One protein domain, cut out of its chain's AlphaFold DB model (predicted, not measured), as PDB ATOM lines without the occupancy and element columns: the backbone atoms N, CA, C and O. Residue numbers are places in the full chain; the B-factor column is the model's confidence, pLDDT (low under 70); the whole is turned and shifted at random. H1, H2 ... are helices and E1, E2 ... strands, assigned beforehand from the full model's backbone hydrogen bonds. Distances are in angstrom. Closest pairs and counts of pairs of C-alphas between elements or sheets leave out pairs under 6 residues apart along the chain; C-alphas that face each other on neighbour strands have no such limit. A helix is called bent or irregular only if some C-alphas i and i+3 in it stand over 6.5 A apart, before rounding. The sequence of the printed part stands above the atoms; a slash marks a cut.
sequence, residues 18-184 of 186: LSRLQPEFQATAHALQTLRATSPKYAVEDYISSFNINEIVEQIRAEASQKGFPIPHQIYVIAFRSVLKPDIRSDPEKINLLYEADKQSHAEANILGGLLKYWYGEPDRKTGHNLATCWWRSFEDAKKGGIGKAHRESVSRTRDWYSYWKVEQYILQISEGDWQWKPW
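What this domain is: This is residues 18 to 184 of the 186 residues of the protein "CIC11C00000005379" of [Candida] intermedia (UniProt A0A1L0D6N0). A twisted sheet of five strands forms a long slab between two layers of helices: H1 and H3 cover one face, H5 and H6 the other, with H7 side by side with H5. H2 and H4 are short turns that only graze the sheet. The printed part has 167 residues with seven named helices and five named strands, in the order H1 H2 H3 E1 H4 H5 E2 E3 H6 H7 E4 E5; the sheet runs E2 E3 E1 E4 E5, antiparallel throughout. The class is mixed, helices and strands; the whole is compact, with a radius of gyration of the C-alphas of 16.4 A, and elongated, spanning 51 by 32 by 24 A.

Where its parts are: H1, residues 23 to 34, begins at C-alpha 23 (118.670, 215.878, 172.627). H2 is residues 47 to 50 and H3 residues 53 to 67, 21.0 A long. E1, residues 74 to 84, is 32.1 A long. After H4, residues 86 to 89, comes H5, residues 92 to 112, 30.4 A long from C-alpha 92 (130.180, 198.226, 208.372). E2 is residues 115 to 120, E3 129 to 136, H6 139 to 146 and H7 149 to 161. E4, residues 162 to 174, is 34.3 A long, and E5, residues 179 to 183, ends at C-alpha 183 (124.383, 229.697, 193.499).

How they stand to each other: E2 and E5 are edge strands. E1 and E4 are antiparallel at 165 degrees, with N 77 and O 170 at 2.9 A. E3 and E1 have N 80 and O 132 at 2.8 A. The hairpins have N 119 and O 133 at 2.9 A in E2 and E3, and N 171 and O 182 at 2.8 A in E4 and E5. H1 lies over E2 and E3 at a height over the sheet of 9.3 A; H6, on the opposite face, lies over E3 at 8.7 A. H1 touches H3 at a steep tilt of 46 degrees, with closest C-alphas Ala 31 and Gln 59 at 5.3 A. H5 touches H7 at a shallow tilt of 30 degrees, opposite ways, with closest C-alphas Ser 105 and His 151 at 4.5 A. H3, H5 and H6 have every O i to N i+4 pair within hydrogen-bond range, H1 6 of 8 and H7 7 of 9; H2 and H4 are too short for one. E1, H4 H5, E2 and E3, H6 H7, E4 are split strand-helix-strand units, same-way strands with another between them, both with right-handed crossovers.

The domain as a whole: The C-alphas of Gly 68 and Asp 87, the two farthest apart, are 51.9 A apart. The printed part has no cut, and the link from H1 to H2 is long, with 12 residues. H7 is irregular: C-alphas 157 and 160 are 7.6 A apart. The mean pLDDT of the printed part is 95.3, and no printed residue is under 70.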
ATOM      1  N   LEU A  18     118.347 207.245 177.839       93.50
ATOM      2  CA  LEU A  18     118.649 208.396 176.976       93.50
ATOM      3  C   LEU A  18     117.466 208.777 176.077       93.50
ATOM      4  O   LEU A  18     117.250 209.955 175.812       93.50
ATOM      5  N   SER A  19     116.646 207.804 175.674       92.19
ATOM      6  CA  SER A  19     115.431 208.041 174.882       92.19
ATOM      7  C   SER A  19     114.355 208.859 175.611       92.19
ATOM      8  O   SER A  19     113.448 209.372 174.964       92.19
ATOM      9  N   ARG A  20     114.443 208.998 176.944       91.38
ATOM     10  CA  ARG A  20     113.538 209.830 177.759       91.38
ATOM     11  C   ARG A  20     114.032 211.272 177.916       91.38
ATOM     12  O   ARG A  20     113.353 212.077 178.554       91.38
ATOM     13  N   LEU A  21     115.206 211.593 177.371       94.19
ATOM     14  CA  LEU A  21     115.813 212.917 177.433       94.19
ATOM     15  C   LEU A  21     115.664 213.650 176.103       94.19
ATOM     16  O   LEU A  21     115.783 213.055 175.030       94.19
ATOM     17  N   GLN A  22     115.475 214.966 176.184       95.19
ATOM     18  CA  GLN A  22     115.636 215.846 175.034       95.19
ATOM     19  C   GLN A  22     117.093 215.794 174.529       95.19
ATOM     20  O   GLN A  22     117.997 215.528 175.332       95.19
ATOM     21  N   PRO A  23     117.343 216.025 173.227       94.50
ATOM     22  CA  PRO A  23     118.670 215.878 172.627       94.50
ATOM     23  C   PRO A  23     119.796 216.618 173.374       94.50
ATOM     24  O   PRO A  23     120.854 216.038 173.622       94.50
ATOM     25  N   GLU A  24     119.552 217.846 173.836       94.00
ATOM     26  CA  GLU A  24     120.510 218.651 174.608       94.00
ATOM     27  C   GLU A  24     120.970 217.967 175.907       94.00
ATOM     28  O   GLU A  24     122.142 218.019 176.301       94.00
ATOM     29  N   PHE A  25     120.063 217.248 176.566       97.12
ATOM     30  CA  PHE A  25     120.355 216.530 177.799       97.12
ATOM     31  C   PHE A  25     120.976 215.158 177.540       97.12
ATOM     32  O   PHE A  25     121.681 214.648 178.409       97.12
ATOM     33  N   GLN A  26     120.789 214.577 176.350       95.81
ATOM     34  CA  GLN A  26     121.521 213.375 175.946       95.81
ATOM     35  C   GLN A  26     123.016 213.675 175.789       95.81
ATOM     36  O   GLN A  26     123.837 212.950 176.350       95.81
ATOM     37  N   ALA A  27     123.374 214.763 175.091       94.12
ATOM     38  CA  ALA A  27     124.767 215.218 174.985       94.12
ATOM     39  C   ALA A  27     125.373 215.487 176.373       94.12
ATOM     40  O   ALA A  27     126.484 215.055 176.678       94.12
ATOM     41  N   THR A  28     124.590 216.108 177.257       96.88
ATOM     42  CA  THR A  28     124.999 216.377 178.641       96.88
ATOM     43  C   THR A  28     125.252 215.112 179.451       96.88
ATOM     44  O   THR A  28     126.286 214.994 180.107       96.88
ATOM     45  N   ALA A  29     124.340 214.143 179.394       97.25
ATOM     46  CA  ALA A  29     124.492 212.875 180.096       97.25
ATOM     47  C   ALA A  29     125.734 212.096 179.627       97.25
ATOM     48  O   ALA A  29     126.417 211.481 180.450       97.25
ATOM     49  N   HIS A  30     126.051 212.155 178.327       95.81
ATOM     50  CA  HIS A  30     127.275 211.577 177.770       95.81
ATOM     51  C   HIS A  30     128.535 212.275 178.288       95.81
ATOM     52  O   HIS A  30     129.414 211.596 178.812       95.81
ATOM     53  N   ALA A  31     128.602 213.608 178.232       96.56
ATOM     54  CA  ALA A  31     129.744 214.359 178.756       96.56
ATOM     55  C   ALA A  31     129.991 214.067 180.251       96.56
ATOM     56  O   ALA A  31     131.119 213.820 180.674       96.56
ATOM     57  N   LEU A  32     128.922 213.983 181.053       98.06
ATOM     58  CA  LEU A  32     128.989 213.681 182.490       98.06
ATOM     59  C   LEU A  32     129.523 212.274 182.823       98.06
ATOM     60  O   LEU A  32     129.788 211.969 183.992       98.06
ATOM     61  N   GLN A  33     129.737 211.401 181.837       97.00
ATOM     62  CA  GLN A  33     130.464 210.146 182.049       97.00
ATOM     63  C   GLN A  33     131.908 210.380 182.495       97.00
ATOM     64  O   GLN A  33     132.437 209.575 183.256       97.00
ATOM     65  N   THR A  34     132.511 211.503 182.103       97.25
ATOM     66  CA  THR A  34     133.891 211.855 182.468       97.25
ATOM     67  C   THR A  34     133.989 212.698 183.743       97.25
ATOM     68  O   THR A  34     135.089 213.127 184.106       97.25
ATOM     69  N   LEU A  35     132.864 212.935 184.439       98.38
ATOM     70  CA  LEU A  35     132.841 213.678 185.700       98.38
ATOM     71  C   LEU A  35     133.719 212.969 186.734       98.38
ATOM     72  O   LEU A  35     133.477 211.811 187.081       98.38
ATOM     73  N   ARG A  36     134.707 213.693 187.257       97.69
ATOM     74  CA  ARG A  36     135.623 213.210 188.290       97.69
ATOM     75  C   ARG A  36     136.011 214.332 189.242       97.69
ATOM     76  O   ARG A  36     136.111 215.493 188.841       97.69
ATOM     77  N   ALA A  37     136.281 213.964 190.488       97.88
ATOM     78  CA  ALA A  37     136.951 214.862 191.414       97.88
ATOM     79  C   ALA A  37     138.390 215.117 190.931       97.88
ATOM     80  O   ALA A  37     139.109 214.183 190.571       97.88
ATOM     81  N   THR A  38     138.805 216.379 190.915       97.75
ATOM     82  CA  THR A  38     140.167 216.824 190.563       97.75
ATOM     83  C   THR A  38     141.012 217.124 191.799       97.75
ATOM     84  O   THR A  38     142.234 217.210 191.701       97.75
ATOM     85  N   SER A  39     140.374 217.234 192.969       95.75
ATOM     86  CA  SER A  39     141.018 217.427 194.268       95.75
ATOM     87  C   SER A  39     140.691 216.263 195.207       95.75
ATOM     88  O   SER A  39     139.524 215.889 195.308       95.75
ATOM     89  N   PRO A  40     141.656 215.724 195.980       95.00
ATOM     90  CA  PRO A  40     141.365 214.757 197.040       95.00
ATOM     91  C   PRO A  40     140.566 215.369 198.205       95.00
ATOM     92  O   PRO A  40     140.095 214.646 199.076       95.00
ATOM     93  N   LYS A  41     140.413 216.699 198.235       96.25
ATOM     94  CA  LYS A  41     139.661 217.454 199.244       96.25
ATOM     95  C   LYS A  41     138.299 217.931 198.728       96.25
ATOM     96  O   LYS A  41     137.711 218.839 199.316       96.25
ATOM     97  N   TYR A  42     137.766 217.295 197.680       97.31
ATOM     98  CA  TYR A  42     136.490 217.660 197.047       97.31
ATOM     99  C   TYR A  42     135.327 217.847 198.039       97.31
ATOM    100  O   TYR A  42     134.433 218.665 197.827       97.31
ATOM    101  N   ALA A  43     135.344 217.112 199.156       97.56
ATOM    102  CA  ALA A  43     134.297 217.164 200.168       97.56
ATOM    103  C   ALA A  43     134.273 218.470 200.981       97.56
ATOM    104  O   ALA A  43     133.231 218.813 201.545       97.56
ATOM    105  N   VAL A  44     135.374 219.228 201.009       97.06
ATOM    106  CA  VAL A  44     135.519 220.448 201.829       97.06
ATOM    107  C   VAL A  44     135.872 221.702 201.031       97.06
ATOM    108  O   VAL A  44     135.581 222.802 201.491       97.06
ATOM    109  N   GLU A  45     136.484 221.556 199.856       95.94
ATOM    110  CA  GLU A  45     136.844 222.678 198.985       95.94
ATOM    111  C   GLU A  45     135.654 223.168 198.145       95.94
ATOM    112  O   GLU A  45     134.596 222.532 198.092       95.94
ATOM    113  N   ASP A  46     135.822 224.321 197.491       95.50
ATOM    114  CA  ASP A  46     134.814 224.869 196.583       95.50
ATOM    115  C   ASP A  46     134.424 223.839 195.512       95.50
ATOM    116  O   ASP A  46     135.283 223.163 194.937       95.50
ATOM    117  N   TYR A  47     133.119 223.724 195.250       96.38
ATOM    118  CA  TYR A  47     132.575 222.686 194.378       96.38
ATOM    119  C   TYR A  47     133.152 222.774 192.961       96.38
ATOM    120  O   TYR A  47     133.596 221.762 192.428       96.38
ATOM    121  N   ILE A  48     133.190 223.965 192.359       95.19
ATOM    122  CA  ILE A  48     133.640 224.129 190.969       95.19
ATOM    123  C   ILE A  48     135.108 223.728 190.853       95.19
ATOM    124  O   ILE A  48     135.474 222.984 189.948       95.19
ATOM    125  N   SER A  49     135.940 224.180 191.796       94.00
ATOM    126  CA  SER A  49     137.375 223.865 191.808       94.00
ATOM    127  C   SER A  49     137.685 222.389 192.096       94.00
ATOM    128  O   SER A  49     138.764 221.904 191.758       94.00
ATOM    129  N   SER A  50     136.732 221.666 192.693       97.31
ATOM    130  CA  SER A  50     136.885 220.268 193.107       97.31
ATOM    131  C   SER A  50     136.592 219.251 192.004       97.31
ATOM    132  O   SER A  50     136.886 218.067 192.186       97.31
ATOM    133  N   PHE A  51     136.005 219.681 190.883       98.31
ATOM    134  CA  PHE A  51     135.597 218.823 189.772       98.31
ATOM    135  C   PHE A  51     136.102 219.364 188.431       98.31
ATOM    136  O   PHE A  51     136.396 220.546 188.274       98.31
ATOM    137  N   ASN A  52     136.159 218.504 187.416       98.06
ATOM    138  CA  ASN A  52     136.582 218.858 186.059       98.06
ATOM    139  C   ASN A  52     135.506 219.624 185.251       98.06
ATOM    140  O   ASN A  52     135.252 219.301 184.093       98.06
ATOM    141  N   ILE A  53     134.857 220.636 185.840       97.31
ATOM    142  CA  ILE A  53     133.678 221.311 185.261       97.31
ATOM    143  C   ILE A  53     133.963 221.926 183.882       97.31
ATOM    144  O   ILE A  53     133.140 221.784 182.980       97.31
ATOM    145  N   ASN A  54     135.136 222.536 183.689       96.19
ATOM    146  CA  ASN A  54     135.523 223.117 182.396       96.19
ATOM    147  C   ASN A  54     135.539 222.056 181.288       96.19
ATOM    148  O   ASN A  54     134.934 222.252 180.238       96.19
ATOM    149  N   GLU A  55     136.161 220.904 181.561       97.38
ATOM    150  CA  GLU A  55     136.229 219.787 180.613       97.38
ATOM    151  C   GLU A  55     134.833 219.229 180.305       97.38
ATOM    152  O   GLU A  55     134.556 218.850 179.169       97.38
ATOM    153  N   ILE A  56     133.938 219.191 181.300       97.62
ATOM    154  CA  ILE A  56     132.546 218.772 181.100       97.62
ATOM    155  C   ILE A  56     131.827 219.730 180.154       97.62
ATOM    156  O   ILE A  56     131.181 219.273 179.218       97.62
ATOM    157  N   VAL A  57     131.947 221.046 180.349       96.94
ATOM    158  CA  VAL A  57     131.307 222.036 179.465       96.94
ATOM    159  C   VAL A  57     131.840 221.936 178.034       96.94
ATOM    160  O   VAL A  57     131.059 221.969 177.082       96.94
ATOM    161  N   GLU A  58     133.151 221.768 177.863       96.06
ATOM    162  CA  GLU A  58     133.768 221.555 176.550       96.06
ATOM    163  C   GLU A  58     133.244 220.283 175.875       96.06
ATOM    164  O   GLU A  58     132.878 220.313 174.698       96.06
ATOM    165  N   GLN A  59     133.113 219.187 176.627       96.12
ATOM    166  CA  GLN A  59     132.544 217.940 176.119       96.12
ATOM    167  C   GLN A  59     131.059 218.065 175.772       96.12
ATOM    168  O   GLN A  59     130.648 217.538 174.744       96.12
ATOM    169  N   ILE A  60     130.260 218.795 176.561       96.12
ATOM    170  CA  ILE A  60     128.851 219.073 176.233       96.12
ATOM    171  C   ILE A  60     128.763 219.748 174.863       96.12
ATOM    172  O   ILE A  60     127.975 219.324 174.019       96.12
ATOM    173  N   ARG A  61     129.588 220.776 174.623       95.38
ATOM    174  CA  ARG A  61     129.624 221.499 173.344       95.38
ATOM    175  C   ARG A  61     130.079 220.603 172.195       95.38
ATOM    176  O   ARG A  61     129.458 220.626 171.134       95.38
ATOM    177  N   ALA A  62     131.126 219.806 172.401       94.38
ATOM    178  CA  ALA A  62     131.644 218.893 171.388       94.38
ATOM    179  C   ALA A  62     130.616 217.813 171.007       94.38
ATOM    180  O   ALA A  62     130.347 217.617 169.824       94.38
ATOM    181  N   GLU A  63     129.989 217.168 171.995       93.44
ATOM    182  CA  GLU A  63     128.931 216.167 171.800       93.44
ATOM    183  C   GLU A  63     127.706 216.772 171.103       93.44
ATOM    184  O   GLU A  63     127.176 216.193 170.152       93.44
ATOM    185  N   ALA A  64     127.274 217.962 171.533       93.25
ATOM    186  CA  ALA A  64     126.163 218.673 170.911       93.25
ATOM    187  C   ALA A  64     126.469 219.012 169.442       93.25
ATOM    188  O   ALA A  64     125.681 218.681 168.557       93.25
ATOM    189  N   SER A  65     127.653 219.568 169.161       93.81
ATOM    190  CA  SER A  65     128.091 219.878 167.797       93.81
ATOM    191  C   SER A  65     128.203 218.629 166.923       93.81
ATOM    192  O   SER A  65     127.776 218.661 165.770       93.81
ATOM    193  N   GLN A  66     128.753 217.528 167.444       94.25
ATOM    194  CA  GLN A  66     128.923 216.284 166.692       94.25
ATOM    195  C   GLN A  66     127.574 215.659 166.311       94.25
ATOM    196  O   GLN A  66     127.442 215.091 165.227       94.25
ATOM    197  N   LYS A  67     126.574 215.758 167.194       91.88
ATOM    198  CA  LYS A  67     125.238 215.176 166.991       91.88
ATOM    199  C   LYS A  67     124.234 216.136 166.347       91.88
ATOM    200  O   LYS A  67     123.116 215.720 166.058       91.88
ATOM    201  N   GLY A  68     124.607 217.399 166.131       94.56
ATOM    202  CA  GLY A  68     123.686 218.445 165.678       94.56
ATOM    203  C   GLY A  68     122.592 218.762 166.705       94.56
ATOM    204  O   GLY A  68     121.474 219.105 166.330       94.56
ATOM    205  N   PHE A  69     122.883 218.585 167.994       94.12
ATOM    206  CA  PHE A  69     121.957 218.858 169.090       94.12
ATOM    207  C   PHE A  69     122.139 220.286 169.618       94.12
ATOM    208  O   PHE A  69     123.248 220.820 169.569       94.12
ATOM    209  N   PRO A  70     121.080 220.911 170.161       94.38
ATOM    210  CA  PRO A  70     121.233 222.158 170.893       94.38
ATOM    211  C   PRO A  70     122.030 221.941 172.188       94.38
ATOM    212  O   PRO A  70     122.051 220.850 172.759       94.38
ATOM    213  N   ILE A  71     122.665 223.005 172.677       93.12
ATOM    214  CA  ILE A  71     123.280 223.040 174.009       93.12
ATOM    215  C   ILE A  71     122.183 223.394 175.028       93.12
ATOM    216  O   ILE A  71     121.376 224.293 174.758       93.12
ATOM    217  N   PRO A  72     122.114 222.736 176.201       93.25
ATOM    218  CA  PRO A  72     121.152 223.132 177.221       93.25
ATOM    219  C   PRO A  72     121.531 224.500 177.791       93.25
ATOM    220  O   PRO A  72     122.672 224.733 178.184       93.25
ATOM    221  N   HIS A  73     120.554 225.397 177.896       92.44
ATOM    222  CA  HIS A  73     120.788 226.741 178.434       92.44
ATOM    223  C   HIS A  73     121.125 226.723 179.928       92.44
ATOM    224  O   HIS A  73     121.872 227.573 180.410       92.44
ATOM    225  N   GLN A  74     120.558 225.766 180.666       95.81
ATOM    226  CA  GLN A  74     120.768 225.624 182.098       95.81
ATOM    227  C   GLN A  74     120.743 224.159 182.526       95.81
ATOM    228  O   GLN A  74     119.985 223.354 181.983       95.81
ATOM    229  N   ILE A  75     121.551 223.840 183.531       97.81
ATOM    230  CA  ILE A  75     121.568 222.559 184.234       97.81
ATOM    231  C   ILE A  75     121.566 222.864 185.730       97.81
ATOM    232  O   ILE A  75     122.300 223.738 186.198       97.81
ATOM    233  N   TYR A  76     120.730 222.153 186.478       98.38
ATOM    234  CA  TYR A  76     120.601 222.324 187.917       98.38
ATOM    235  C   TYR A  76     121.480 221.320 188.655       98.38
ATOM    236  O   TYR A  76     121.469 220.135 188.328       98.38
ATOM    237  N   VAL A  77     122.241 221.766 189.651       98.44
ATOM    238  CA  VAL A  77     123.183 220.902 190.373       98.44
ATOM    239  C   VAL A  77     122.967 221.026 191.871       98.44
ATOM    240  O   VAL A  77     122.859 222.128 192.406       98.44
ATOM    241  N   ILE A  78     122.923 219.886 192.557       98.19
ATOM    242  CA  ILE A  78     122.893 219.806 194.017       98.19
ATOM    243  C   ILE A  78     124.175 219.132 194.484       98.19
ATOM    244  O   ILE A  78     124.499 218.053 193.998       98.19
ATOM    245  N   ALA A  79     124.848 219.714 195.476       98.12
ATOM    246  CA  ALA A  79     125.926 219.066 196.211       98.12
ATOM    247  C   ALA A  79     125.526 218.883 197.681       98.12
ATOM    248  O   ALA A  79     125.258 219.847 198.397       98.12
ATOM    249  N   PHE A  80     125.487 217.640 198.142       97.50
ATOM    250  CA  PHE A  80     125.289 217.276 199.537       97.50
ATOM    251  C   PHE A  80     126.645 217.018 200.188       97.50
ATOM    252  O   PHE A  80     127.292 216.004 199.925       97.50
ATOM    253  N   ARG A  81     127.079 217.938 201.049       98.25
ATOM    254  CA  ARG A  81     128.282 217.784 201.876       98.25
ATOM    255  C   ARG A  81     127.897 217.184 203.208       98.25
ATOM    256  O   ARG A  81     126.909 217.604 203.806       98.25
ATOM    257  N   SER A  82     128.694 216.246 203.700       97.81
ATOM    258  CA  SER A  82     128.402 215.560 204.955       97.81
ATOM    259  C   SER A  82     129.656 215.197 205.735       97.81
ATOM    260  O   SER A  82     130.741 215.092 205.170       97.81
ATOM    261  N   VAL A  83     129.497 215.005 207.045       98.38
ATOM    262  CA  VAL A  83     130.512 214.441 207.938       98.38
ATOM    263  C   VAL A  83     129.876 213.328 208.757       98.38
ATOM    264  O   VAL A  83     129.106 213.601 209.684       98.38
ATOM    265  N   LEU A  84     130.192 212.072 208.443       97.88
ATOM    266  CA  LEU A  84     129.698 210.926 209.210       97.88
ATOM    267  C   LEU A  84     130.281 210.908 210.626       97.88
ATOM    268  O   LEU A  84     131.485 211.101 210.827       97.88
ATOM    269  N   LYS A  85     129.424 210.626 211.613       98.06
ATOM    270  CA  LYS A  85     129.861 210.420 212.996       98.06
ATOM    271  C   LYS A  85     130.831 209.227 213.089       98.06
ATOM    272  O   LYS A  85     130.694 208.269 212.319       98.06
ATOM    273  N   PRO A  86     131.803 209.252 214.023       97.31
ATOM    274  CA  PRO A  86     132.788 208.182 214.175       97.31
ATOM    275  C   PRO A  86     132.186 206.779 214.345       97.31
ATOM    276  O   PRO A  86     132.654 205.839 213.715       97.31
ATOM    277  N   ASP A  87     131.124 206.645 215.140       96.56
ATOM    278  CA  ASP A  87     130.448 205.369 215.410       96.56
ATOM    279  C   ASP A  87     129.636 204.837 214.218       96.56
ATOM    280  O   ASP A  87     129.270 203.666 214.198       96.56
ATOM    281  N   ILE A  88     129.329 205.694 213.239       96.81
ATOM    282  CA  ILE A  88     128.666 205.301 211.994       96.81
ATOM    283  C   ILE A  88     129.711 204.854 210.976       96.81
ATOM    284  O   ILE A  88     129.605 203.769 210.421       96.81
ATOM    285  N   ARG A  89     130.754 205.666 210.747       94.75
ATOM    286  CA  ARG A  89     131.786 205.364 209.735       94.75
ATOM    287  C   ARG A  89     132.617 204.122 210.053       94.75
ATOM    288  O   ARG A  89     133.199 203.536 209.147       94.75
ATOM    289  N   SER A  90     132.724 203.763 211.331       94.88
ATOM    290  CA  SER A  90     133.471 202.589 211.788       94.88
ATOM    291  C   SER A  90     132.617 201.323 211.875       94.88
ATOM    292  O   SER A  90     133.152 200.274 212.218       94.88
ATOM    293  N   ASP A  91     131.323 201.410 211.564       96.12
ATOM    294  CA  ASP A  91     130.367 200.308 211.628       96.12
ATOM    295  C   ASP A  91     129.973 199.867 210.202       96.12
ATOM    296  O   ASP A  91     129.230 200.580 209.515       96.12
ATOM    297  N   PRO A  92     130.467 198.709 209.721       95.25
ATOM    298  CA  PRO A  92     130.180 198.226 208.372       95.25
ATOM    299  C   PRO A  92     128.691 198.002 208.096       95.25
ATOM    300  O   PRO A  92     128.251 198.211 206.966       95.25
ATOM    301  N   GLU A  93     127.903 197.612 209.102       96.69
ATOM    302  CA  GLU A  93     126.467 197.390 208.925       96.69
ATOM    303  C   GLU A  93     125.756 198.717 208.685       96.69
ATOM    304  O   GLU A  93     124.963 198.838 207.751       96.69
ATOM    305  N   LYS A  94     126.088 199.753 209.464       95.88
ATOM    306  CA  LYS A  94     125.531 201.095 209.246       95.88
ATOM    307  C   LYS A  94     125.971 201.686 207.910       95.88
ATOM    308  O   LYS A  94     125.153 202.294 207.228       95.88
ATOM    309  N   ILE A  95     127.221 201.478 207.494       95.12
ATOM    310  CA  ILE A  95     127.684 201.923 206.171       95.12
ATOM    311  C   ILE A  95     126.912 201.222 205.050       95.12
ATOM    312  O   ILE A  95     126.462 201.888 204.118       95.12
ATOM    313  N   ASN A  96     126.675 199.915 205.169       95.56
ATOM    314  CA  ASN A  96     125.858 199.181 204.208       95.56
ATOM    315  C   ASN A  96     124.404 199.685 204.187       95.56
ATOM    316  O   ASN A  96     123.824 199.876 203.125       95.56
ATOM    317  N   LEU A  97     123.820 199.973 205.353       95.62
ATOM    318  CA  LEU A  97     122.476 200.548 205.440       95.62
ATOM    319  C   LEU A  97     122.377 201.938 204.797       95.62
ATOM    320  O   LEU A  97     121.351 202.240 204.189       95.62
ATOM    321  N   LEU A  98     123.415 202.770 204.926       95.19
ATOM    322  CA  LEU A  98     123.486 204.065 204.247       95.19
ATOM    323  C   LEU A  98     123.526 203.873 202.729       95.19
ATOM    324  O   LEU A  98     122.769 204.523 202.013       95.19
ATOM    325  N   TYR A  99     124.373 202.958 202.255       95.56
ATOM    326  CA  TYR A  99     124.490 202.627 200.839       95.56
ATOM    327  C   TYR A  99     123.162 202.137 200.246       95.56
ATOM    328  O   TYR A  99     122.735 202.638 199.209       95.56
ATOM    329  N   GLU A 100     122.466 201.216 200.918       96.12
ATOM    330  CA  GLU A 100     121.175 200.698 200.448       96.12
ATOM    331  C   GLU A 100     120.085 201.781 200.429       96.12
ATOM    332  O   GLU A 100     119.291 201.853 199.490       96.12
ATOM    333  N   ALA A 101     120.060 202.661 201.434       95.38
ATOM    334  CA  ALA A 101     119.109 203.770 201.482       95.38
ATOM    335  C   ALA A 101     119.366 204.803 200.366       95.38
ATOM    336  O   ALA A 101     118.422 205.306 199.744       95.38
ATOM    337  N   ASP A 102     120.636 205.094 200.074       95.94
ATOM    338  CA  ASP A 102     121.038 205.958 198.963       95.94
ATOM    339  C   ASP A 102     120.677 205.334 197.608       95.94
ATOM    340  O   ASP A 102     120.044 205.972 196.765       95.94
ATOM    341  N   LYS A 103     120.950 204.036 197.443       97.06
ATOM    342  CA  LYS A 103     120.619 203.274 196.237       97.06
ATOM    343  C   LYS A 103     119.122 203.291 195.944       97.06
ATOM    344  O   LYS A 103     118.716 203.586 194.820       97.06
ATOM    345  N   GLN A 104     118.285 203.053 196.951       96.31
ATOM    346  CA  GLN A 104     116.826 203.130 196.810       96.31
ATOM    347  C   GLN A 104     116.357 204.539 196.424       96.31
ATOM    348  O   GLN A 104     115.506 204.692 195.545       96.31
ATOM    349  N   SER A 105     116.952 205.570 197.030       95.62
ATOM    350  CA  SER A 105     116.667 206.971 196.698       95.62
ATOM    351  C   SER A 105     117.044 207.296 195.248       95.62
ATOM    352  O   SER A 105     116.294 207.975 194.546       95.62
ATOM    353  N   HIS A 106     118.176 206.770 194.773       97.25
ATOM    354  CA  HIS A 106     118.621 206.924 193.392       97.25
ATOM    355  C   HIS A 106     117.697 206.212 192.391       97.25
ATOM    356  O   HIS A 106     117.339 206.806 191.375       97.25
ATOM    357  N   ALA A 107     117.274 204.970 192.663       96.44
ATOM    358  CA  ALA A 107     116.311 204.261 191.808       96.44
ATOM    359  C   ALA A 107     115.008 205.057 191.641       96.44
ATOM    360  O   ALA A 107     114.528 205.245 190.523       96.44
ATOM    361  N   GLU A 108     114.462 205.581 192.741       95.88
ATOM    362  CA  GLU A 108     113.249 206.400 192.711       95.88
ATOM    363  C   GLU A 108     113.445 207.682 191.885       95.88
ATOM    364  O   GLU A 108     112.631 207.989 191.010       95.88
ATOM    365  N   ALA A 109     114.559 208.391 192.092       95.31
ATOM    366  CA  ALA A 109     114.926 209.567 191.304       95.31
ATOM    367  C   ALA A 109     115.049 209.259 189.798       95.31
ATOM    368  O   ALA A 109     114.564 210.029 188.966       95.31
ATOM    369  N   ASN A 110     115.648 208.121 189.438       93.81
ATOM    370  CA  ASN A 110     115.816 207.703 188.047       93.81
ATOM    371  C   ASN A 110     114.465 207.393 187.368       93.81
ATOM    372  O   ASN A 110     114.248 207.750 186.209       93.81
ATOM    373  N   ILE A 111     113.516 206.795 188.101       92.38
ATOM    374  CA  ILE A 111     112.155 206.517 187.610       92.38
ATOM    375  C   ILE A 111     111.379 207.815 187.351       92.38
ATOM    376  O   ILE A 111     110.762 207.962 186.283       92.38
ATOM    377  N   LEU A 112     111.426 208.746 188.314       92.31
ATOM    378  CA  LEU A 112     110.781 210.062 188.234       92.31
ATOM    379  C   LEU A 112     111.353 210.911 187.089       92.31
ATOM    380  O   LEU A 112     110.615 211.669 186.455       92.31
ATOM    381  N   GLY A 113     112.629 210.698 186.762       92.12
ATOM    382  CA  GLY A 113     113.299 211.250 185.594       92.12
ATOM    383  C   GLY A 113     113.874 212.648 185.814       92.12
ATOM    384  O   GLY A 113     113.613 213.320 186.807       92.12
ATOM    385  N   GLY A 114     114.694 213.082 184.856       95.31
ATOM    386  CA  GLY A 114     115.364 214.384 184.884       95.31
ATOM    387  C   GLY A 114     116.721 214.404 185.588       95.31
ATOM    388  O   GLY A 114     117.444 215.388 185.440       95.31
ATOM    389  N   LEU A 115     117.099 213.325 186.279       97.56
ATOM    390  CA  LEU A 115     118.460 213.097 186.764       97.56
ATOM    391  C   LEU A 115     119.379 212.731 185.586       97.56
ATOM    392  O   LEU A 115     119.105 211.790 184.846       97.56
ATOM    393  N   LEU A 116     120.466 213.477 185.411       98.19
ATOM    394  CA  LEU A 116     121.450 213.303 184.335       98.19
ATOM    395  C   LEU A 116     122.700 212.563 184.814       98.19
ATOM    396  O   LEU A 116     123.283 211.773 184.072       98.19
ATOM    397  N   LYS A 117     123.114 212.826 186.055       98.50
ATOM    398  CA  LYS A 117     124.256 212.184 186.707       98.50
ATOM    399  C   LYS A 117     124.050 212.182 188.210       98.50
ATOM    400  O   LYS A 117     123.660 213.201 188.777       98.50
ATOM    401  N   TYR A 118     124.400 211.071 188.837       98.56
ATOM    402  CA  TYR A 118     124.659 210.981 190.262       98.56
ATOM    403  C   TYR A 118     126.111 210.555 190.492       98.56
ATOM    404  O   TYR A 118     126.672 209.750 189.746       98.56
ATOM    405  N   TRP A 119     126.751 211.134 191.495       98.50
ATOM    406  CA  TRP A 119     128.111 210.799 191.888       98.50
ATOM    407  C   TRP A 119     128.235 210.956 193.396       98.50
ATOM    408  O   TRP A 119     127.720 211.920 193.956       98.50
ATOM    409  N   TYR A 120     128.957 210.054 194.044       97.88
ATOM    410  CA  TYR A 120     129.374 210.234 195.425       97.88
ATOM    411  C   TYR A 120     130.829 209.821 195.593       97.88
ATOM    412  O   TYR A 120     131.346 208.972 194.862       97.88
ATOM    413  N   GLY A 121     131.474 210.446 196.569       96.88
ATOM    414  CA  GLY A 121     132.789 210.065 197.043       96.88
ATOM    415  C   GLY A 121     132.735 209.038 198.171       96.88
ATOM    416  O   GLY A 121     131.671 208.604 198.619       96.88
ATOM    417  N   GLU A 122     133.907 208.680 198.675       94.44
ATOM    418  CA  GLU A 122     134.035 207.869 199.882       94.44
ATOM    419  C   GLU A 122     134.213 208.772 201.110       94.44
ATOM    420  O   GLU A 122     135.017 209.708 201.059       94.44
ATOM    421  N   PRO A 123     133.533 208.489 202.237       94.94
ATOM    422  CA  PRO A 123     133.781 209.208 203.476       94.94
ATOM    423  C   PRO A 123     135.243 209.100 203.907       94.94
ATOM    424  O   PRO A 123     135.786 208.000 204.048       94.94
ATOM    425  N   ASP A 124     135.875 210.241 204.180       95.94
ATOM    426  CA  ASP A 124     137.243 210.270 204.683       95.94
ATOM    427  C   ASP A 124     137.352 209.461 205.985       95.94
ATOM    428  O   ASP A 124     136.620 209.687 206.953       95.94
ATOM    429  N   ARG A 125     138.302 208.522 206.036       92.69
ATOM    430  CA  ARG A 125     138.399 207.550 207.138       92.69
ATOM    431  C   ARG A 125     138.662 208.194 208.502       92.69
ATOM    432  O   ARG A 125     138.304 207.618 209.529       92.69
ATOM    433  N   LYS A 126     139.310 209.365 208.535       93.94
ATOM    434  CA  LYS A 126     139.695 210.047 209.781       93.94
ATOM    435  C   LYS A 126     138.629 211.034 210.237       93.94
ATOM    436  O   LYS A 126     138.288 211.086 211.417       93.94
ATOM    437  N   THR A 127     138.120 211.824 209.307       96.75
ATOM    438  CA  THR A 127     137.262 212.976 209.575       96.75
ATOM    439  C   THR A 127     135.791 212.676 209.319       96.75
ATOM    440  O   THR A 127     134.948 213.220 210.018       96.75
ATOM    441  N   GLY A 128     135.476 211.771 208.391       97.25
ATOM    442  CA  GLY A 128     134.118 211.440 207.960       97.25
ATOM    443  C   GLY A 128     133.570 212.340 206.852       97.25
ATOM    444  O   GLY A 128     132.417 212.143 206.475       97.25
ATOM    445  N   HIS A 129     134.347 213.311 206.348       98.31
ATOM    446  CA  HIS A 129     133.908 214.205 205.272       98.31
ATOM    447  C   HIS A 129     133.597 213.422 203.998       98.31
ATOM    448  O   HIS A 129     134.408 212.613 203.559       98.31
ATOM    449  N   ASN A 130     132.453 213.708 203.388       97.94
ATOM    450  CA  ASN A 130     132.078 213.193 202.080       97.94
ATOM    451  C   ASN A 130     131.263 214.226 201.293       97.94
ATOM    452  O   ASN A 130     130.731 215.189 201.857       97.94
ATOM    453  N   LEU A 131     131.122 213.986 199.993       98.38
ATOM    454  CA  LEU A 131     130.226 214.720 199.117       98.38
ATOM    455  C   LEU A 131     129.511 213.763 198.164       98.38
ATOM    456  O   LEU A 131     130.134 212.897 197.553       98.38
ATOM    457  N   ALA A 132     128.209 213.977 198.014       98.19
ATOM    458  CA  ALA A 132     127.408 213.438 196.925       98.19
ATOM    459  C   ALA A 132     126.900 214.596 196.058       98.19
ATOM    460  O   ALA A 132     126.620 215.679 196.569       98.19
ATOM    461  N   THR A 133     126.804 214.404 194.747       98.56
ATOM    462  CA  THR A 133     126.315 215.419 193.812       98.56
ATOM    463  C   THR A 133     125.382 214.821 192.776       98.56
ATOM    464  O   THR A 133     125.609 213.719 192.270       98.56
ATOM    465  N   CYS A 134     124.321 215.555 192.456       98.12
ATOM    466  CA  CYS A 134     123.376 215.200 191.410       98.12
ATOM    467  C   CYS A 134     123.154 216.362 190.439       98.12
ATOM    468  O   CYS A 134     122.986 217.517 190.832       98.12
ATOM    469  N   TRP A 135     123.154 216.021 189.153       98.62
ATOM    470  CA  TRP A 135     122.956 216.937 188.036       98.62
ATOM    471  C   TRP A 135     121.599 216.660 187.411       98.62
ATOM    472  O   TRP A 135     121.305 215.520 187.056       98.62
ATOM    473  N   TRP A 136     120.787 217.694 187.256       98.50
ATOM    474  CA  TRP A 136     119.387 217.620 186.865       98.50
ATOM    475  C   TRP A 136     119.093 218.558 185.703       98.50
ATOM    476  O   TRP A 136     119.696 219.623 185.581       98.50
ATOM    477  N   ARG A 137     118.095 218.214 184.886       97.62
ATOM    478  CA  ARG A 137     117.607 219.113 183.825       97.62
ATOM    479  C   ARG A 137     117.099 220.447 184.373       97.62
ATOM    480  O   ARG A 137     117.277 221.478 183.735       97.62
ATOM    481  N   SER A 138     116.442 220.424 185.534       96.69
ATOM    482  CA  SER A 138     115.876 221.615 186.168       96.69
ATOM    483  C   SER A 138     115.698 221.448 187.680       96.69
ATOM    484  O   SER A 138     115.795 220.342 188.222       96.69
ATOM    485  N   PHE A 139     115.396 222.559 188.353       96.31
ATOM    486  CA  PHE A 139     115.021 222.575 189.766       96.31
ATOM    487  C   PHE A 139     113.752 221.752 190.042       96.31
ATOM    488  O   PHE A 139     113.678 221.045 191.044       96.31
ATOM    489  N   GLU A 140     112.752 221.804 189.159       96.12
ATOM    490  CA  GLU A 140     111.489 221.076 189.316       96.12
ATOM    491  C   GLU A 140     111.698 219.562 189.293       96.12
ATOM    492  O   GLU A 140     111.069 218.850 190.078       96.12
ATOM    493  N   ASP A 141     112.579 219.072 188.419       96.56
ATOM    494  CA  ASP A 141     112.936 217.654 188.368       96.56
ATOM    495  C   ASP A 141     113.682 217.237 189.644       96.56
ATOM    496  O   ASP A 141     113.313 216.242 190.271       96.56
ATOM    497  N   ALA A 142     114.637 218.052 190.104       96.50
ATOM    498  CA  ALA A 142     115.337 217.811 191.365       96.50
ATOM    499  C   ALA A 142     114.381 217.797 192.569       96.50
ATOM    500  O   ALA A 142     114.466 216.922 193.433       96.50
ATOM    501  N   LYS A 143     113.415 218.722 192.608       95.06
ATOM    502  CA  LYS A 143     112.380 218.775 193.645       95.06
ATOM    503  C   LYS A 143     111.519 217.517 193.630       95.06
ATOM    504  O   LYS A 143     111.272 216.965 194.696       95.06
ATOM    505  N   LYS A 144     111.072 217.055 192.457       94.38
ATOM    506  CA  LYS A 144     110.301 215.805 192.328       94.38
ATOM    507  C   LYS A 144     111.103 214.609 192.842       94.38
ATOM    508  O   LYS A 144     110.564 213.836 193.626       94.38
ATOM    509  N   GLY A 145     112.378 214.505 192.462       92.12
ATOM    510  CA  GLY A 145     113.277 213.453 192.936       92.12
ATOM    511  C   GLY A 145     113.497 213.476 194.453       92.12
ATOM    512  O   GLY A 145     113.447 212.435 195.100       92.12
ATOM    513  N   GLY A 146     113.667 214.663 195.042       88.50
ATOM    514  CA  GLY A 146     113.918 214.830 196.480       88.50
ATOM    515  C   GLY A 146     112.697 214.630 197.387       88.50
ATOM    516  O   GLY A 146     112.850 214.453 198.594       88.50
ATOM    517  N   ILE A 147     111.476 214.641 196.839       88.50
ATOM    518  CA  ILE A 147     110.240 214.368 197.597       88.50
ATOM    519  C   ILE A 147     109.716 212.944 197.384       88.50
ATOM    520  O   ILE A 147     108.563 212.659 197.707       88.50
ATOM    521  N   GLY A 148     110.520 212.044 196.834       87.94
ATOM    522  CA  GLY A 148     110.169 210.635 196.745       87.94
ATOM    523  C   GLY A 148     110.005 209.974 198.125       87.94
ATOM    524  O   GLY A 148     110.482 210.481 199.146       87.94
ATOM    525  N   LYS A 149     109.262 208.863 198.195       90.81
ATOM    526  CA  LYS A 149     109.063 208.111 199.442       90.81
ATOM    527  C   LYS A 149     110.383 207.513 199.924       90.81
ATOM    528  O   LYS A 149     110.707 207.706 201.093       90.81
ATOM    529  N   ALA A 150     111.130 206.853 199.039       90.38
ATOM    530  CA  ALA A 150     112.419 206.261 199.382       90.38
ATOM    531  C   ALA A 150     113.414 207.344 199.814       90.38
ATOM    532  O   ALA A 150     114.076 207.190 200.839       90.38
ATOM    533  N   HIS A 151     113.434 208.488 199.118       89.31
ATOM    534  CA  HIS A 151     114.282 209.617 199.509       89.31
ATOM    535  C   HIS A 151     113.947 210.142 200.916       89.31
ATOM    536  O   HIS A 151     114.835 210.309 201.753       89.31
ATOM    537  N   ARG A 152     112.658 210.344 201.235       90.88
ATOM    538  CA  ARG A 152     112.234 210.769 202.583       90.88
ATOM    539  C   ARG A 152     112.581 209.750 203.663       90.88
ATOM    540  O   ARG A 152     112.993 210.143 204.751       90.88
ATOM    541  N   GLU A 153     112.386 208.464 203.389       90.75
ATOM    542  CA  GLU A 153     112.710 207.387 204.328       90.75
ATOM    543  C   GLU A 153     114.222 207.302 204.572       90.75
ATOM    544  O   GLU A 153     114.642 207.220 205.727       90.75
ATOM    545  N   SER A 154     115.033 207.427 203.517       89.44
ATOM    546  CA  SER A 154     116.497 207.485 203.598       89.44
ATOM    547  C   SER A 154     116.971 208.658 204.455       89.44
ATOM    548  O   SER A 154     117.709 208.462 205.426       89.44
ATOM    549  N   VAL A 155     116.472 209.867 204.176       89.00
ATOM    550  CA  VAL A 155     116.803 211.070 204.955       89.00
ATOM    551  C   VAL A 155     116.365 210.907 206.408       89.00
ATOM    552  O   VAL A 155     117.159 211.148 207.309       89.00
ATOM    553  N   SER A 156     115.134 210.455 206.660       89.38
ATOM    554  CA  SER A 156     114.619 210.245 208.021       89.38
ATOM    555  C   SER A 156     115.485 209.265 208.819       89.38
ATOM    556  O   SER A 156     115.821 209.522 209.974       89.38
ATOM    557  N   ARG A 157     115.906 208.165 208.185       90.06
ATOM    558  CA  ARG A 157     116.708 207.110 208.813       90.06
ATOM    559  C   ARG A 157     118.138 207.544 209.124       90.06
ATOM    560  O   ARG A 157     118.702 207.097 210.121       90.06
ATOM    561  N   THR A 158     118.732 208.367 208.264       90.50
ATOM    562  CA  THR A 158     120.173 208.668 208.291       90.50
ATOM    563  C   THR A 158     120.496 210.079 208.778       90.50
ATOM    564  O   THR A 158     121.660 210.378 209.029       90.50
ATOM    565  N   ARG A 159     119.495 210.950 208.984       89.19
ATOM    566  CA  ARG A 159     119.700 212.353 209.389       89.19
ATOM    567  C   ARG A 159     120.640 212.498 210.581       89.19
ATOM    568  O   ARG A 159     121.548 213.325 210.559       89.19
ATOM    569  N   ASP A 160     120.441 211.669 211.601       94.06
ATOM    570  CA  ASP A 160     121.184 211.760 212.856       94.06
ATOM    571  C   ASP A 160     122.520 210.990 212.805       94.06
ATOM    572  O   ASP A 160     123.218 210.893 213.815       94.06
ATOM    573  N   TRP A 161     122.911 210.448 211.646       97.25
ATOM    574  CA  TRP A 161     124.199 209.770 211.440       97.25
ATOM    575  C   TRP A 161     125.316 210.743 211.062       97.25
ATOM    576  O   TRP A 161     126.504 210.440 211.205       97.25
ATOM    577  N   TYR A 162     124.937 211.936 210.621       97.25
ATOM    578  CA  TYR A 162     125.854 213.009 210.290       97.25
ATOM    579  C   TYR A 162     126.079 213.910 211.506       97.25
ATOM    580  O   TYR A 162     125.150 214.279 212.222       97.25
ATOM    581  N   SER A 163     127.337 214.268 211.752       97.50
ATOM    582  CA  SER A 163     127.701 215.338 212.693       97.50
ATOM    583  C   SER A 163     127.548 216.723 212.060       97.50
ATOM    584  O   SER A 163     127.302 217.704 212.754       97.50
ATOM    585  N   TYR A 164     127.651 216.782 210.733       97.19
ATOM    586  CA  TYR A 164     127.418 217.962 209.917       97.19
ATOM    587  C   TYR A 164     126.879 217.531 208.558       97.19
ATOM    588  O   TYR A 164     127.328 216.526 208.001       97.19
ATOM    589  N   TRP A 165     125.958 218.313 208.007       96.69
ATOM    590  CA  TRP A 165     125.570 218.211 206.610       96.69
ATOM    591  C   TRP A 165     125.135 219.572 206.068       96.69
ATOM    592  O   TRP A 165     124.675 220.437 206.814       96.69
ATOM    593  N   LYS A 166     125.289 219.760 204.758       95.88
ATOM    594  CA  LYS A 166     124.864 220.961 204.037       95.88
ATOM    595  C   LYS A 166     124.454 220.587 202.622       95.88
ATOM    596  O   LYS A 166     125.155 219.836 201.950       95.88
ATOM    597  N   VAL A 167     123.341 221.153 202.172       95.81
ATOM    598  CA  VAL A 167     122.900 221.078 200.779       95.81
ATOM    599  C   VAL A 167     123.262 222.390 200.097       95.81
ATOM    600  O   VAL A 167     122.858 223.464 200.539       95.81
ATOM    601  N   GLU A 168     124.036 222.298 199.028       97.06
ATOM    602  CA  GLU A 168     124.387 223.403 198.145       97.06
ATOM    603  C   GLU A 168     123.646 223.217 196.824       97.06
ATOM    604  O   GLU A 168     123.493 222.097 196.341       97.06
ATOM    605  N   GLN A 169     123.148 224.313 196.266       97.75
ATOM    606  CA  GLN A 169     122.325 224.309 195.063       97.75
ATOM    607  C   GLN A 169     122.899 225.318 194.080       97.75
ATOM    608  O   GLN A 169     123.225 226.445 194.464       97.75
ATOM    609  N   TYR A 170     123.022 224.910 192.824       98.00
ATOM    610  CA  TYR A 170     123.693 225.675 191.786       98.00
ATOM    611  C   TYR A 170     122.970 225.578 190.448       98.00
ATOM    612  O   TYR A 170     122.255 224.615 190.166       98.00
ATOM    613  N   ILE A 171     123.233 226.563 189.596       97.69
ATOM    614  CA  ILE A 171     122.938 226.519 188.171       97.69
ATOM    615  C   ILE A 171     124.241 226.631 187.389       97.69
ATOM    616  O   ILE A 171     125.010 227.573 187.582       97.69
ATOM    617  N   LEU A 172     124.422 225.701 186.454       97.69
ATOM    618  CA  LEU A 172     125.340 225.831 185.334       97.69
ATOM    619  C   LEU A 172     124.572 226.408 184.142       97.69
ATOM    620  O   LEU A 172     123.686 225.746 183.607       97.69
ATOM    621  N   GLN A 173     124.906 227.628 183.727       97.00
ATOM    622  CA  GLN A 173     124.401 228.238 182.496       97.00
ATOM    623  C   GLN A 173     125.439 228.074 181.392       97.00
ATOM    624  O   GLN A 173     126.604 228.400 181.613       97.00
ATOM    625  N   ILE A 174     125.033 227.593 180.217       95.00
ATOM    626  CA  ILE A 174     125.940 227.353 179.087       95.00
ATOM    627  C   ILE A 174     125.449 228.134 177.868       95.00
ATOM    628  O   ILE A 174     124.271 228.113 177.527       95.00
ATOM    629  N   SER A 175     126.382 228.805 177.200       89.69
ATOM    630  CA  SER A 175     126.211 229.427 175.885       89.69
ATOM    631  C   SER A 175     127.318 228.959 174.928       89.69
ATOM    632  O   SER A 175     128.246 228.254 175.342       89.69
ATOM    633  N   GLU A 176     127.237 229.342 173.650       79.81
ATOM    634  CA  GLU A 176     128.177 228.898 172.606       79.81
ATOM    635  C   GLU A 176     129.646 229.253 172.908       79.81
ATOM    636  O   GLU A 176     130.533 228.472 172.573       79.81
ATOM    637  N   GLY A 177     129.912 230.366 173.603       84.31
ATOM    638  CA  GLY A 177     131.276 230.819 173.924       84.31
ATOM    639  C   GLY A 177     131.604 230.936 175.414       84.31
ATOM    640  O   GLY A 177     132.776 230.966 175.774       84.31
ATOM    641  N   ASP A 178     130.601 230.965 176.291       92.62
ATOM    642  CA  ASP A 178     130.780 231.228 177.724       92.62
ATOM    643  C   ASP A 178     129.910 230.297 178.577       92.62
ATOM    644  O   ASP A 178     128.915 229.739 178.098       92.62
ATOM    645  N   TRP A 179     130.289 230.102 179.832       96.44
ATOM    646  CA  TRP A 179     129.474 229.393 180.808       96.44
ATOM    647  C   TRP A 179     129.637 230.022 182.190       96.44
ATOM    648  O   TRP A 179     130.688 230.548 182.544       96.44
ATOM    649  N   GLN A 180     128.573 229.967 182.982       96.62
ATOM    650  CA  GLN A 180     128.539 230.568 184.309       96.62
ATOM    651  C   GLN A 180     128.046 229.555 185.328       96.62
ATOM    652  O   GLN A 180     127.077 228.837 185.088       96.62
ATOM    653  N   TRP A 181     128.687 229.548 186.492       96.62
ATOM    654  CA  TRP A 181     128.228 228.813 187.659       96.62
ATOM    655  C   TRP A 181     127.687 229.787 188.689       96.62
ATOM    656  O   TRP A 181     128.386 230.712 189.106       96.62
ATOM    657  N   LYS A 182     126.440 229.593 189.106       95.69
ATOM    658  CA  LYS A 182     125.771 230.493 190.045       95.69
ATOM    659  C   LYS A 182     125.170 229.698 191.191       95.69
ATOM    660  O   LYS A 182     124.585 228.645 190.936       95.69
ATOM    661  N   PRO A 183     125.256 230.182 192.440       94.88
ATOM    662  CA  PRO A 183     124.383 229.697 193.499       94.88
ATOM    663  C   PRO A 183     122.921 229.838 193.070       94.88
ATOM    664  O   PRO A 183     122.536 230.850 192.482       94.88
ATOM    665  N   TRP A 184     122.106 228.834 193.370       91.62
ATOM    666  CA  TRP A 184     120.662 228.943 193.217       91.62
ATOM    667  C   TRP A 184     120.099 229.746 194.386       91.62
ATOM    668  O   TRP A 184     120.136 229.299 195.534       91.62
TER     669      TRP A 184